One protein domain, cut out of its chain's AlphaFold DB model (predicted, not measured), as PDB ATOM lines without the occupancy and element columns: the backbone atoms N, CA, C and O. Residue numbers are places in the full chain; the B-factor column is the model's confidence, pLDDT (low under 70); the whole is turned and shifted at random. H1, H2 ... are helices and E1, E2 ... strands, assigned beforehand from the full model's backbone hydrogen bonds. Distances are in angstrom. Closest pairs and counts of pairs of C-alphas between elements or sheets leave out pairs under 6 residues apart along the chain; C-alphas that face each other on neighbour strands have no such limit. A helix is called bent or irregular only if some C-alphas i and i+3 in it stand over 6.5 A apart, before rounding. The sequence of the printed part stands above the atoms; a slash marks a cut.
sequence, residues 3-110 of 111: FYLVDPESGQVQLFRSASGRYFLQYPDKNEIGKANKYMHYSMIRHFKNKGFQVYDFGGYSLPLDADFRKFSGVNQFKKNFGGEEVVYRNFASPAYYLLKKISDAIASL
ATOM      1  N   PHE A   3       4.061  16.091  15.990       93.94
ATOM      2  CA  PHE A   3       4.987  16.748  16.905       93.94
ATOM      3  C   PHE A   3       6.019  15.737  17.390       93.94
ATOM      4  O   PHE A   3       5.688  14.566  17.601       93.94
ATOM      5  N   TYR A   4       7.247  16.207  17.580       96.19
ATOM      6  CA  TYR A   4       8.415  15.382  17.854       96.19
ATOM      7  C   TYR A   4       9.166  15.903  19.074       96.19
ATOM      8  O   TYR A   4       9.343  17.114  19.206       96.19
ATOM      9  N   LEU A   5       9.617  14.990  19.931       96.56
ATOM     10  CA  LEU A   5      10.686  15.249  20.887       96.56
ATOM     11  C   LEU A   5      11.999  14.889  20.201       96.56
ATOM     12  O   LEU A   5      12.120  13.812  19.615       96.56
ATOM     13  N   VAL A   6      12.949  15.812  20.230       97.44
ATOM     14  CA  VAL A   6      14.230  15.676  19.541       97.44
ATOM     15  C   VAL A   6      15.315  15.714  20.598       97.44
ATOM     16  O   VAL A   6      15.413  16.697  21.327       97.44
ATOM     17  N   ASP A   7      16.116  14.657  20.652       96.94
ATOM     18  CA  ASP A   7      17.297  14.564  21.498       96.94
ATOM     19  C   ASP A   7      18.540  14.450  20.596       96.94
ATOM     20  O   ASP A   7      18.870  13.363  20.106       96.94
ATOM     21  N   PRO A   8      19.202  15.584  20.299       95.94
ATOM     22  CA  PRO A   8      20.397  15.594  19.467       95.94
ATOM     23  C   PRO A   8      21.581  14.855  20.096       95.94
ATOM     24  O   PRO A   8      22.402  14.331  19.350       95.94
ATOM     25  N   GLU A   9      21.679  14.809  21.428       97.00
ATOM     26  CA  GLU A   9      22.822  14.206  22.122       97.00
ATOM     27  C   GLU A   9      22.808  12.685  21.980       97.00
ATOM     28  O   GLU A   9      23.828  12.081  21.652       97.00
ATOM     29  N   SER A  10      21.639  12.063  22.155       95.31
ATOM     30  CA  SER A  10      21.480  10.620  21.935       95.31
ATOM     31  C   SER A  10      21.257  10.241  20.466       95.31
ATOM     32  O   SER A  10      21.273   9.057  20.121       95.31
ATOM     33  N   GLY A  11      21.042  11.225  19.584       96.94
ATOM     34  CA  GLY A  11      20.749  11.002  18.169       96.94
ATOM     35  C   GLY A  11      19.365  10.390  17.927       96.94
ATOM     36  O   GLY A  11      19.165   9.705  16.917       96.94
ATOM     37  N   GLN A  12      18.406  10.631  18.826       97.00
ATOM     38  CA  GLN A  12      17.070  10.038  18.785       97.00
ATOM     39  C   GLN A  12      15.973  11.079  18.556       97.00
ATOM     40  O   GLN A  12      16.040  12.227  18.997       97.00
ATOM     41  N   VAL A  13      14.915  10.651  17.869       97.81
ATOM     42  CA  VAL A  13      13.685  11.426  17.715       97.81
ATOM     43  C   VAL A  13      12.500  10.561  18.075       97.81
ATOM     44  O   VAL A  13      12.296   9.513  17.471       97.81
ATOM     45  N   GLN A  14      11.677  11.036  19.004       96.50
ATOM     46  CA  GLN A  14      10.454  10.361  19.408       96.50
ATOM     47  C   GLN A  14       9.226  11.105  18.890       96.50
ATOM     48  O   GLN A  14       9.098  12.326  19.008       96.50
ATOM     49  N   LEU A  15       8.275  10.360  18.335       95.69
ATOM     50  CA  LEU A  15       6.946  10.875  18.038       95.69
ATOM     51  C   LEU A  15       6.221  11.226  19.348       95.69
ATOM     52  O   LEU A  15       5.857  10.339  20.114       95.69
ATOM     53  N   PHE A  16       5.941  12.511  19.567       93.44
ATOM     54  CA  PHE A  16       5.221  12.986  20.752       93.44
ATOM     55  C   PHE A  16       3.706  12.921  20.573       93.44
ATOM     56  O   PHE A  16       2.971  12.402  21.411       93.44
ATOM     57  N   ARG A  17       3.217  13.472  19.459       87.38
ATOM     58  CA  ARG A  17       1.786  13.538  19.166       87.38
ATOM     59  C   ARG A  17       1.551  13.441  17.671       87.38
ATOM     60  O   ARG A  17       2.113  14.214  16.901       87.38
ATOM     61  N   SER A  18       0.660  12.536  17.274       86.12
ATOM     62  CA  SER A  18       0.117  12.481  15.917       86.12
ATOM     63  C   SER A  18      -1.340  12.941  15.938       86.12
ATOM     64  O   SER A  18      -2.214  12.268  16.480       86.12
ATOM     65  N   ALA A  19      -1.597  14.128  15.392       78.31
ATOM     66  CA  ALA A  19      -2.941  14.653  15.205       78.31
ATOM     67  C   ALA A  19      -3.464  14.229  13.828       78.31
ATOM     68  O   ALA A  19      -2.941  14.670  12.796       78.31
ATOM     69  N   SER A  20      -4.502  13.390  13.827       74.69
ATOM     70  CA  SER A  20      -5.203  12.931  12.628       74.69
ATOM     71  C   SER A  20      -6.581  13.579  12.537       74.69
ATOM     72  O   SER A  20      -7.376  13.495  13.473       74.69
ATOM     73  N   GLY A  21      -6.887  14.171  11.380       67.06
ATOM     74  CA  GLY A  21      -8.193  14.762  11.065       67.06
ATOM     75  C   GLY A  21      -9.335  13.746  10.944       67.06
ATOM     76  O   GLY A  21     -10.470  14.132  10.697       67.06
ATOM     77  N   ARG A  22      -9.058  12.447  11.126       67.25
ATOM     78  CA  ARG A  22     -10.011  11.342  10.935       67.25
ATOM     79  C   ARG A  22     -11.337  11.510  11.680       67.25
ATOM     80  O   ARG A  22     -12.341  10.999  11.205       67.25
ATOM     81  N   TYR A  23     -11.327  12.177  12.830       63.66
ATOM     82  CA  TYR A  23     -12.515  12.386  13.665       63.66
ATOM     83  C   TYR A  23     -13.239  13.712  13.390       63.66
ATOM     84  O   TYR A  23     -14.314  13.934  13.929       63.66
ATOM     85  N   PHE A  24     -12.654  14.582  12.561       64.12
ATOM     86  CA  PHE A  24     -13.181  15.912  12.238       64.12
ATOM     87  C   PHE A  24     -13.701  16.014  10.799       64.12
ATOM     88  O   PHE A  24     -14.394  16.966  10.459       64.12
ATOM     89  N   LEU A  25     -13.368  15.042   9.947       65.31
ATOM     90  CA  LEU A  25     -13.852  14.966   8.573       65.31
ATOM     91  C   LEU A  25     -15.120  14.106   8.533       65.31
ATOM     92  O   LEU A  25     -15.163  13.027   9.120       65.31
ATOM     93  N   GLN A  26     -16.144  14.587   7.830       63.34
ATOM     94  CA  GLN A  26     -17.476  13.973   7.799       63.34
ATOM     95  C   GLN A  26     -17.486  12.618   7.056       63.34
ATOM     96  O   GLN A  26     -18.253  11.734   7.424       63.34
ATOM     97  N   TYR A  27     -16.587  12.422   6.075       59.88
ATOM     98  CA  TYR A  27     -16.486  11.192   5.265       59.88
ATOM     99  C   TYR A  27     -15.066  10.889   4.743       59.88
ATOM    100  O   TYR A  27     -14.875  10.764   3.534       59.88
ATOM    101  N   PRO A  28     -14.019  10.793   5.577       66.81
ATOM    102  CA  PRO A  28     -12.702  10.529   5.032       66.81
ATOM    103  C   PRO A  28     -12.524   9.033   4.738       66.81
ATOM    104  O   PRO A  28     -12.801   8.179   5.592       66.81
ATOM    105  N   ASP A  29     -12.000   8.702   3.556       82.12
ATOM    106  CA  ASP A  29     -11.553   7.341   3.273       82.12
ATOM    107  C   ASP A  29     -10.418   6.980   4.249       82.12
ATOM    108  O   ASP A  29      -9.342   7.588   4.289       82.12
ATOM    109  N   LYS A  30     -10.670   5.961   5.078       80.06
ATOM    110  CA  LYS A  30      -9.713   5.454   6.069       80.06
ATOM    111  C   LYS A  30      -8.403   5.019   5.408       80.06
ATOM    112  O   LYS A  30      -7.348   5.149   6.032       80.06
ATOM    113  N   ASN A  31      -8.460   4.519   4.175       84.94
ATOM    114  CA  ASN A  31      -7.285   4.101   3.422       84.94
ATOM    115  C   ASN A  31      -6.441   5.295   2.988       84.94
ATOM    116  O   ASN A  31      -5.219   5.247   3.127       84.94
ATOM    117  N   GLU A  32      -7.067   6.368   2.510       86.19
ATOM    118  CA  GLU A  32      -6.364   7.594   2.133       86.19
ATOM    119  C   GLU A  32      -5.685   8.238   3.338       86.19
ATOM    120  O   GLU A  32      -4.485   8.505   3.283       86.19
ATOM    121  N   ILE A  33      -6.395   8.375   4.468       85.75
ATOM    122  CA  ILE A  33      -5.781   8.859   5.715       85.75
ATOM    123  C   ILE A  33      -4.608   7.959   6.118       85.75
ATOM    124  O   ILE A  33      -3.547   8.448   6.508       85.75
ATOM    125  N   GLY A  34      -4.783   6.637   6.033       86.06
ATOM    126  CA  GLY A  34      -3.732   5.674   6.346       86.06
ATOM    127  C   GLY A  34      -2.487   5.874   5.480       86.06
ATOM    128  O   GLY A  34      -1.377   5.927   6.011       86.06
ATOM    129  N   LYS A  35      -2.658   6.035   4.163       89.88
ATOM    130  CA  LYS A  35      -1.571   6.300   3.206       89.88
ATOM    131  C   LYS A  35      -0.905   7.653   3.462       89.88
ATOM    132  O   LYS A  35       0.321   7.707   3.519       89.88
ATOM    133  N   ALA A  36      -1.686   8.709   3.686       90.12
ATOM    134  CA  ALA A  36      -1.175  10.041   4.001       90.12
ATOM    135  C   ALA A  36      -0.330  10.025   5.285       90.12
ATOM    136  O   ALA A  36       0.799  10.512   5.292       90.12
ATOM    137  N   ASN A  37      -0.815   9.367   6.342       90.88
ATOM    138  CA  ASN A  37      -0.054   9.199   7.578       90.88
ATOM    139  C   ASN A  37       1.229   8.394   7.347       90.88
ATOM    140  O   ASN A  37       2.285   8.788   7.842       90.88
ATOM    141  N   LYS A  38       1.181   7.305   6.561       92.62
ATOM    142  CA  LYS A  38       2.393   6.545   6.207       92.62
ATOM    143  C   LYS A  38       3.424   7.420   5.503       92.62
ATOM    144  O   LYS A  38       4.593   7.408   5.885       92.62
ATOM    145  N   TYR A  39       2.986   8.204   4.522       94.00
ATOM    146  CA  TYR A  39       3.850   9.123   3.789       94.00
ATOM    147  C   TYR A  39       4.464  10.189   4.704       94.00
ATOM    148  O   TYR A  39       5.669  10.433   4.637       94.00
ATOM    149  N   MET A  40       3.678  10.778   5.612       93.69
ATOM    150  CA  MET A  40       4.184  11.746   6.591       93.69
ATOM    151  C   MET A  40       5.266  11.136   7.489       93.69
ATOM    152  O   MET A  40       6.326  11.732   7.657       93.69
ATOM    153  N   HIS A  41       5.034   9.939   8.034       95.81
ATOM    154  CA  HIS A  41       6.032   9.235   8.840       95.81
ATOM    155  C   HIS A  41       7.303   8.927   8.048       95.81
ATOM    156  O   HIS A  41       8.395   9.234   8.515       95.81
ATOM    157  N   TYR A  42       7.170   8.396   6.831       96.25
ATOM    158  CA  TYR A  42       8.313   8.122   5.962       96.25
ATOM    159  C   TYR A  42       9.128   9.390   5.673       96.25
ATOM    160  O   TYR A  42      10.349   9.395   5.806       96.25
ATOM    161  N   SER A  43       8.447  10.488   5.346       96.69
ATOM    162  CA  SER A  43       9.078  11.781   5.067       96.69
ATOM    163  C   SER A  43       9.863  12.298   6.273       96.69
ATOM    164  O   SER A  43      10.977  12.794   6.119       96.69
ATOM    165  N   MET A  44       9.320  12.136   7.482       97.06
ATOM    166  CA  MET A  44       9.993  12.546   8.716       97.06
ATOM    167  C   MET A  44      11.170  11.631   9.066       97.06
ATOM    168  O   MET A  44      12.230  12.138   9.418       97.06
ATOM    169  N   ILE A  45      11.053  10.315   8.863       97.19
ATOM    170  CA  ILE A  45      12.185   9.380   8.987       97.19
ATOM    171  C   ILE A  45      13.333   9.811   8.065       97.19
ATOM    172  O   ILE A  45      14.477   9.909   8.504       97.19
ATOM    173  N   ARG A  46      13.043  10.128   6.795       98.12
ATOM    174  CA  ARG A  46      14.056  10.618   5.846       98.12
ATOM    175  C   ARG A  46      14.652  11.956   6.280       98.12
ATOM    176  O   ARG A  46      15.866  12.118   6.213       98.12
ATOM    177  N   HIS A  47      13.820  12.887   6.743       98.06
ATOM    178  CA  HIS A  47      14.261  14.194   7.228       98.06
ATOM    179  C   HIS A  47      15.251  14.073   8.392       98.06
ATOM    180  O   HIS A  47      16.336  14.646   8.332       98.06
ATOM    181  N   PHE A  48      14.900  13.310   9.429       98.25
ATOM    182  CA  PHE A  48      15.752  13.144  10.604       98.25
ATOM    183  C   PHE A  48      17.007  12.331  10.290       98.25
ATOM    184  O   PHE A  48      18.095  12.723  10.705       98.25
ATOM    185  N   LYS A  49      16.900  11.295   9.449       98.00
ATOM    186  CA  LYS A  49      18.070  10.562   8.952       98.00
ATOM    187  C   LYS A  49      19.067  11.483   8.242       98.00
ATOM    188  O   LYS A  49      20.258  11.426   8.519       98.00
ATOM    189  N   ASN A  50      18.591  12.372   7.366       98.38
ATOM    190  CA  ASN A  50      19.452  13.334   6.665       98.38
ATOM    191  C   ASN A  50      20.099  14.366   7.607       98.38
ATOM    192  O   ASN A  50      21.102  14.972   7.245       98.38
ATOM    193  N   LYS A  51      19.536  14.567   8.802       98.00
ATOM    194  CA  LYS A  51      20.095  15.416   9.863       98.00
ATOM    195  C   LYS A  51      21.032  14.669  10.822       98.00
ATOM    196  O   LYS A  51      21.490  15.270  11.785       98.00
ATOM    197  N   GLY A  52      21.315  13.389  10.573       98.00
ATOM    198  CA  GLY A  52      22.236  12.585  11.382       98.00
ATOM    199  C   GLY A  52      21.597  11.850  12.563       98.00
ATOM    200  O   GLY A  52      22.314  11.186  13.306       98.00
ATOM    201  N   PHE A  53      20.272  11.911  12.730       98.50
ATOM    202  CA  PHE A  53      19.584  11.110  13.744       98.50
ATOM    203  C   PHE A  53      19.563   9.635  13.336       98.50
ATOM    204  O   PHE A  53      19.340   9.296  12.171       98.50
ATOM    205  N   GLN A  54      19.768   8.764  14.317       97.50
ATOM    206  CA  GLN A  54      19.918   7.324  14.120       97.50
ATOM    207  C   GLN A  54      18.629   6.567  14.432       97.50
ATOM    208  O   GLN A  54      18.332   5.566  13.782       97.50
ATOM    209  N   VAL A  55      17.839   7.064  15.389       97.38
ATOM    210  CA  VAL A  55      16.621   6.398  15.863       97.38
ATOM    211  C   VAL A  55      15.402   7.278  15.622       97.38
ATOM    212  O   VAL A  55      15.368   8.447  16.006       97.38
ATOM    213  N   TYR A  56      14.378   6.682  15.011       97.62
ATOM    214  CA  TYR A  56      13.028   7.231  14.944       97.62
ATOM    215  C   TYR A  56      12.112   6.349  15.798       97.62
ATOM    216  O   TYR A  56      11.749   5.242  15.398       97.62
ATOM    217  N   ASP A  57      11.744   6.837  16.977       96.56
ATOM    218  CA  ASP A  57      10.895   6.136  17.928       96.56
ATOM    219  C   ASP A  57       9.417   6.504  17.705       96.56
ATOM    220  O   ASP A  57       8.990   7.658  17.824       96.56
ATOM    221  N   PHE A  58       8.606   5.501  17.370       95.44
ATOM    222  CA  PHE A  58       7.158   5.640  17.200       95.44
ATOM    223  C   PHE A  58       6.388   5.758  18.530       95.44
ATOM    224  O   PHE A  58       5.161   5.922  18.509       95.44
ATOM    225  N   GLY A  59       7.061   5.617  19.668       92.44
ATOM    226  CA  GLY A  59       6.487   5.573  21.005       92.44
ATOM    227  C   GLY A  59       5.734   4.271  21.287       92.44
ATOM    228  O   GLY A  59       5.863   3.277  20.569       92.44
ATOM    229  N   GLY A  60       4.874   4.313  22.307       90.25
ATOM    230  CA  GLY A  60       4.256   3.148  22.953       90.25
ATOM    231  C   GLY A  60       3.702   2.060  22.026       90.25
ATOM    232  O   GLY A  60       3.081   2.339  20.998       90.25
ATOM    233  N   TYR A  61       3.905   0.810  22.414       91.25
ATOM    234  CA  TYR A  61       3.545  -0.376  21.651       91.25
ATOM    235  C   TYR A  61       2.708  -1.299  22.537       91.25
ATOM    236  O   TYR A  61       3.138  -1.622  23.641       91.25
ATOM    237  N   SER A  62       1.508  -1.685  22.091       92.75
ATOM    238  CA  SER A  62       0.597  -2.469  22.936       92.75
ATOM    239  C   SER A  62       0.969  -3.949  22.952       92.75
ATOM    240  O   SER A  62       1.149  -4.556  21.896       92.75
ATOM    241  N   LEU A  63       1.029  -4.544  24.134       91.50
ATOM    242  CA  LEU A  63       1.356  -5.947  24.355       91.50
ATOM    243  C   LEU A  63       0.086  -6.802  24.482       91.50
ATOM    244  O   LEU A  63      -0.962  -6.282  24.855       91.50
ATOM    245  N   PRO A  64       0.146  -8.123  24.217       88.69
ATOM    246  CA  PRO A  64      -1.030  -9.001  24.268       88.69
ATOM    247  C   PRO A  64      -1.787  -9.013  25.604       88.69
ATOM    248  O   PRO A  64      -2.980  -9.305  25.617       88.69
ATOM    249  N   LEU A  65      -1.101  -8.712  26.712       89.75
ATOM    250  CA  LEU A  65      -1.684  -8.655  28.056       89.75
ATOM    251  C   LEU A  65      -2.335  -7.300  28.380       89.75
ATOM    252  O   LEU A  65      -2.981  -7.174  29.418       89.75
ATOM    253  N   ASP A  66      -2.191  -6.297  27.513       89.94
ATOM    254  CA  ASP A  66      -2.803  -4.989  27.721       89.94
ATOM    255  C   ASP A  66      -4.316  -5.066  27.493       89.94
ATOM    256  O   ASP A  66      -4.784  -5.605  26.485       89.94
ATOM    257  N   ALA A  67      -5.094  -4.441  28.381       88.62
ATOM    258  CA  ALA A  67      -6.556  -4.395  28.283       88.62
ATOM    259  C   ALA A  67      -7.047  -3.854  26.923       88.62
ATOM    260  O   ALA A  67      -8.050  -4.315  26.380       88.62
ATOM    261  N   ASP A  68      -6.292  -2.922  26.335       87.69
ATOM    262  CA  ASP A  68      -6.608  -2.293  25.055       87.69
ATOM    263  C   ASP A  68      -5.900  -2.931  23.843       87.69
ATOM    264  O   ASP A  68      -5.958  -2.384  22.738       87.69
ATOM    265  N   PHE A  69      -5.251  -4.093  23.988       89.00
ATOM    266  CA  PHE A  69      -4.469  -4.716  22.910       89.00
ATOM    267  C   PHE A  69      -5.243  -4.814  21.586       89.00
ATOM    268  O   PHE A  69      -4.754  -4.411  20.527       89.00
ATOM    269  N   ARG A  70      -6.499  -5.282  21.637       86.69
ATOM    270  CA  ARG A  70      -7.347  -5.420  20.439       86.69
ATOM    271  C   ARG A  70      -7.562  -4.083  19.729       86.69
ATOM    272  O   ARG A  70      -7.502  -4.034  18.501       86.69
ATOM    273  N   LYS A  71      -7.756  -3.003  20.490       88.06
ATOM    274  CA  LYS A  71      -7.987  -1.642  19.983       88.06
ATOM    275  C   LYS A  71      -6.753  -1.076  19.279       88.06
ATOM    276  O   LYS A  71      -6.894  -0.372  18.280       88.06
ATOM    277  N   PHE A  72      -5.557  -1.401  19.767       89.31
ATOM    278  CA  PHE A  72      -4.294  -0.863  19.253       89.31
ATOM    279  C   PHE A  72      -3.533  -1.803  18.308       89.31
ATOM    280  O   PHE A  72      -2.556  -1.382  17.692       89.31
ATOM    281  N   SER A  73      -4.015  -3.028  18.088       90.31
ATOM    282  CA  SER A  73      -3.436  -3.994  17.139       90.31
ATOM    283  C   SER A  73      -3.155  -3.406  15.743       90.31
ATOM    284  O   SER A  73      -2.079  -3.609  15.179       90.31
ATOM    285  N   GLY A  74      -4.071  -2.592  15.205       90.62
ATOM    286  CA  GLY A  74      -3.881  -1.908  13.922       90.62
ATOM    287  C   GLY A  74      -2.779  -0.840  13.949       90.62
ATOM    288  O   GLY A  74      -2.084  -0.648  12.952       90.62
ATOM    289  N   VAL A  75      -2.577  -0.175  15.092       90.44
ATOM    290  CA  VAL A  75      -1.471   0.775  15.298       90.44
ATOM    291  C   VAL A  75      -0.139   0.028  15.381       90.44
ATOM    292  O   VAL A  75       0.831   0.457  14.760       90.44
ATOM    293  N   ASN A  76      -0.092  -1.121  16.059       94.06
ATOM    294  CA  ASN A  76       1.101  -1.967  16.089       94.06
ATOM    295  C   ASN A  76       1.482  -2.437  14.680       94.06
ATOM    296  O   ASN A  76       2.628  -2.268  14.262       94.06
ATOM    297  N   GLN A  77       0.517  -2.949  13.909       93.19
ATOM    298  CA  GLN A  77       0.762  -3.363  12.526       93.19
ATOM    299  C   GLN A  77       1.212  -2.183  11.657       93.19
ATOM    300  O   GLN A  77       2.108  -2.321  10.826       93.19
ATOM    301  N   PHE A  78       0.614  -1.002  11.850       92.38
ATOM    302  CA  PHE A  78       1.033   0.219  11.168       92.38
ATOM    303  C   PHE A  78       2.515   0.524  11.409       92.38
ATOM    304  O   PHE A  78       3.230   0.743  10.434       92.38
ATOM    305  N   LYS A  79       2.974   0.488  12.667       94.06
ATOM    306  CA  LYS A  79       4.377   0.727  13.050       94.06
ATOM    307  C   LYS A  79       5.314  -0.339  12.476       94.06
ATOM    308  O   LYS A  79       6.332   0.003  11.883       94.06
ATOM    309  N   LYS A  80       4.928  -1.618  12.559       93.62
ATOM    310  CA  LYS A  80       5.699  -2.748  12.006       93.62
ATOM    311  C   LYS A  80       5.983  -2.615  10.513       93.62
ATOM    312  O   LYS A  80       7.069  -2.965  10.066       93.62
ATOM    313  N   ASN A  81       5.056  -2.043   9.746       94.62
ATOM    314  CA  ASN A  81       5.235  -1.853   8.302       94.62
ATOM    315  C   ASN A  81       6.389  -0.896   7.926       94.62
ATOM    316  O   ASN A  81       6.695  -0.782   6.742       94.62
ATOM    317  N   PHE A  82       7.008  -0.194   8.884       95.06
ATOM    318  CA  PHE A  82       8.198   0.634   8.643       95.06
ATOM    319  C   PHE A  82       9.522  -0.127   8.800       95.06
ATOM    320  O   PHE A  82      10.567   0.443   8.500       95.06
ATOM    321  N   GLY A  83       9.491  -1.394   9.234       93.44
ATOM    322  CA  GLY A  83      10.674  -2.258   9.317       93.44
ATOM    323  C   GLY A  83      11.605  -1.980  10.501       93.44
ATOM    324  O   GLY A  83      12.775  -2.335  10.434       93.44
ATOM    325  N   GLY A  84      11.111  -1.320  11.552       92.19
ATOM    326  CA  GLY A  84      11.849  -1.131  12.803       92.19
ATOM    327  C   GLY A  84      11.715  -2.315  13.765       92.19
ATOM    328  O   GLY A  84      11.054  -3.310  13.468       92.19
ATOM    329  N   GLU A  85      12.301  -2.159  14.949       94.44
ATOM    330  CA  GLU A  85      12.328  -3.173  16.008       94.44
ATOM    331  C   GLU A  85      11.493  -2.745  17.225       94.44
ATOM    332  O   GLU A  85      11.258  -1.558  17.460       94.44
ATOM    333  N   GLU A  86      11.023  -3.723  18.000       94.19
ATOM    334  CA  GLU A  86      10.338  -3.488  19.274       94.19
ATOM    335  C   GLU A  86      11.390  -3.325  20.386       94.19
ATOM    336  O   GLU A  86      12.173  -4.238  20.639       94.19
ATOM    337  N   VAL A  87      11.406  -2.171  21.061       93.06
ATOM    338  CA  VAL A  87      12.376  -1.853  22.126       93.06
ATOM    339  C   VAL A  87      11.648  -1.629  23.449       93.06
ATOM    340  O   VAL A  87      10.615  -0.960  23.503       93.06
ATOM    341  N   VAL A  88      12.190  -2.186  24.536       92.12
ATOM    342  CA  VAL A  88      11.625  -2.052  25.886       92.12
ATOM    343  C   VAL A  88      12.313  -0.913  26.631       92.12
ATOM    344  O   VAL A  88      13.488  -1.014  26.982       92.12
ATOM    345  N   TYR A  89      11.551   0.128  26.960       90.00
ATOM    346  CA  TYR A  89      11.983   1.188  27.869       90.00
ATOM    347  C   TYR A  89      11.524   0.893  29.297       90.00
ATOM    348  O   TYR A  89      10.386   0.479  29.525       90.00
ATOM    349  N   ARG A  90      12.407   1.117  30.275       89.38
ATOM    350  CA  ARG A  90      12.103   0.945  31.700       89.38
ATOM    351  C   ARG A  90      12.138   2.293  32.397       89.38
ATOM    352  O   ARG A  90      13.165   2.964  32.398       89.38
ATOM    353  N   ASN A  91      11.025   2.651  33.023       86.88
ATOM    354  CA  ASN A  91      10.954   3.824  33.881       86.88
ATOM    355  C   ASN A  91      11.356   3.424  35.296       86.88
ATOM    356  O   ASN A  91      10.759   2.519  35.882       86.88
ATOM    357  N   PHE A  92      12.355   4.107  35.845       88.75
ATOM    358  CA  PHE A  92      12.788   3.911  37.221       88.75
ATOM    359  C   PHE A  92      12.211   5.013  38.101       88.75
ATOM    360  O   PHE A  92      12.256   6.194  37.765       88.75
ATOM    361  N   ALA A  93      11.673   4.607  39.242       90.44
ATOM    362  CA  ALA A  93      11.158   5.494  40.268       90.44
ATOM    363  C   ALA A  93      11.891   5.198  41.574       90.44
ATOM    364  O   ALA A  93      12.070   4.033  41.934       90.44
ATOM    365  N   SER A  94      12.303   6.242  42.295       94.75
ATOM    366  CA  SER A  94      12.870   6.049  43.628       94.75
ATOM    367  C   SER A  94      11.793   5.516  44.590       94.75
ATOM    368  O   SER A  94      10.610   5.837  44.423       94.75
ATOM    369  N   PRO A  95      12.165   4.744  45.629       95.88
ATOM    370  CA  PRO A  95      11.203   4.272  46.627       95.88
ATOM    371  C   PRO A  95      10.410   5.416  47.273       95.88
ATOM    372  O   PRO A  95       9.202   5.299  47.478       95.88
ATOM    373  N   ALA A  96      11.073   6.549  47.527       96.81
ATOM    374  CA  ALA A  96      10.439   7.738  48.086       96.81
ATOM    375  C   ALA A  96       9.382   8.318  47.133       96.81
ATOM    376  O   ALA A  96       8.259   8.584  47.556       96.81
ATOM    377  N   TYR A  97       9.703   8.449  45.839       95.06
ATOM    378  CA  TYR A  97       8.734   8.888  44.833       95.06
ATOM    379  C   TYR A  97       7.531   7.945  44.770       95.06
ATOM    380  O   TYR A  97       6.393   8.401  44.741       95.06
ATOM    381  N   TYR A  98       7.767   6.631  44.786       94.06
ATOM    382  CA  TYR A  98       6.691   5.644  44.722       94.06
ATOM    383  C   TYR A  98       5.740   5.742  45.925       94.06
ATOM    384  O   TYR A  98       4.521   5.702  45.749       94.06
ATOM    385  N   LEU A  99       6.282   5.927  47.135       95.88
ATOM    386  CA  LEU A  99       5.488   6.149  48.344       95.88
ATOM    387  C   LEU A  99       4.642   7.424  48.234       95.88
ATOM    388  O   LEU A  99       3.431   7.379  48.447       95.88
ATOM    389  N   LEU A 100       5.266   8.544  47.857       96.75
ATOM    390  CA  LEU A 100       4.573   9.824  47.702       96.75
ATOM    391  C   LEU A 100       3.484   9.754  46.629       96.75
ATOM    392  O   LEU A 100       2.385  10.269  46.832       96.75
ATOM    393  N   LYS A 101       3.750   9.066  45.515       94.44
ATOM    394  CA  LYS A 101       2.772   8.863  44.446       94.44
ATOM    395  C   LYS A 101       1.557   8.077  44.940       94.44
ATOM    396  O   LYS A 101       0.434   8.509  44.704       94.44
ATOM    397  N   LYS A 102       1.763   6.994  45.700       94.06
ATOM    398  CA  LYS A 102       0.659   6.233  46.311       94.06
ATOM    399  C   LYS A 102      -0.185   7.069  47.269       94.06
ATOM    400  O   LYS A 102      -1.407   6.968  47.230       94.06
ATOM    401  N   ILE A 103       0.450   7.886  48.112       96.31
ATOM    402  CA  ILE A 103      -0.264   8.790  49.026       96.31
ATOM    403  C   ILE A 103      -1.097   9.793  48.222       96.31
ATOM    404  O   ILE A 103      -2.278   9.974  48.501       96.31
ATOM    405  N   SER A 104      -0.503  10.400  47.191       95.81
ATOM    406  CA  SER A 104      -1.196  11.346  46.313       95.81
ATOM    407  C   SER A 104      -2.414  10.722  45.630       95.81
ATOM    408  O   SER A 104      -3.459  11.363  45.571       95.81
ATOM    409  N   ASP A 105      -2.289   9.499  45.115       95.38
ATOM    410  CA  ASP A 105      -3.386   8.811  44.428       95.38
ATOM    411  C   ASP A 105      -4.513   8.438  45.413       95.38
ATOM    412  O   ASP A 105      -5.690   8.578  45.082       95.38
ATOM    413  N   ALA A 106      -4.172   8.046  46.648       94.81
ATOM    414  CA  ALA A 106      -5.153   7.787  47.704       94.81
ATOM    415  C   ALA A 106      -5.929   9.056  48.092       94.81
ATOM    416  O   ALA A 106      -7.155   9.019  48.165       94.81
ATOM    417  N   ILE A 107      -5.237  10.186  48.276       95.62
ATOM    418  CA  ILE A 107      -5.875  11.481  48.558       95.62
ATOM    419  C   ILE A 107      -6.808  11.882  47.407       95.62
ATOM    420  O   ILE A 107      -7.937  12.288  47.657       95.62
ATOM    421  N   ALA A 108      -6.366  11.731  46.155       93.25
ATOM    422  CA  ALA A 108      -7.169  12.075  44.982       93.25
ATOM    423  C   ALA A 108      -8.436  11.219  44.838       93.25
ATOM    424  O   ALA A 108      -9.411  11.685  44.266       93.25
ATOM    425  N   SER A 109      -8.438   9.984  45.348       90.69
ATOM    426  CA  SER A 109      -9.616   9.105  45.320       90.69
ATOM    427  C   SER A 109     -10.670   9.414  46.392       90.69
ATOM    428  O   SER A 109     -11.750   8.827  46.364       90.69
ATOM    429  N   LEU A 110     -10.355  10.295  47.349       87.75
ATOM    430  CA  LEU A 110     -11.253  10.700  48.436       87.75
ATOM    431  C   LEU A 110     -12.081  11.958  48.113       87.75
ATOM    432  O   LEU A 110     -12.956  12.305  48.906       87.75
TER     433      LEU A 110
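What this domain is: This is residues 3 to 110 of the 111 residues of an uncharacterized protein of Flavihumibacter sp. CACIAM 22H1 (UniProt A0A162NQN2). A small, narrow sheet of three strands has the long helix H1 along one face, with the other face bare; the shorter helix H2 lies beyond the E3 edge of the sheet. From there a long arm, residues 81 to 94, leads away to H3, and residues 94 to 100 and 102 to 110 stick out from the body. The printed part has 108 residues, with three named helices and three named strands in the order E1, E2, H1, E3, H2, H3. The sheet, in the order E1, E2, E3, is mixed, and the class is mixed, helices and strands. The whole is loose, with a radius of gyration of the C-alphas of 17.9 A and spans of 47 by 40 by 26 A.

How they stand to each other: The inner strand E2, residues 12 to 18, and the edge strand E1, residues 3 to 7, form an antiparallel hairpin at 163 degrees, with N 5 and O 14 within hydrogen-bond range at 2.9 A. On E2's other side the edge strand E3, residues 55 to 57, is parallel to it at 26 degrees, with N 57 and O 13 at 2.8 A. H1, residues 30 to 50, is on the sheet at a height of 9.4 A, two layers with the helix on one face. It lies over E2 and only just over E3, on which 3 of its C-alphas fall, and runs along the strands, at 25 degrees to E2 on the local plane. The closest C-alphas of H1 and E3 are those of Ile 45 and Tyr 56, 6.4 A apart. E2, H1 and E3 make a strand-helix-strand unit, two parallel neighbour strands with a helix between them in the chain, and its crossover is right-handed. H2, residues 69 to 80, is not on the sheet; H1 and H2 are near each other, with 5 pairs of C-alphas within 10 A. H3, residues 95 to 108, is apart from H1 and H2. Every O i to N i+4 pair is within hydrogen-bond range in H1 and H3, and 6 of 8 in H2.

Where its parts are: E1 begins at C-alpha 3, (4.987, 16.748, 16.905), and is 13.3 A long; E2 is 17.4 A and E3 6.1 A. H1 starts at C-alpha 30, (-9.713, 5.454, 6.069), and measures 30.2 A. H2, 15.0 A long, is irregular: C-alphas 71 and 74 are 7.3 A apart. H3, 20.0 A long, ends at C-alpha 108, (-7.169, 12.075, 44.982).

The domain as a whole: The two C-alphas farthest apart, those of Asn 50 and Leu 110, are 51.9 A apart. The printed part has no cut. The links E2 to H1, E3 to H2 and H2 to H3 are long; those from E1 to E2 and from H1 to E3 are tight. Residues 23 to 29 also stand free. The mean pLDDT of the printed part is 90.7, and residues 21 to 28 are under 70.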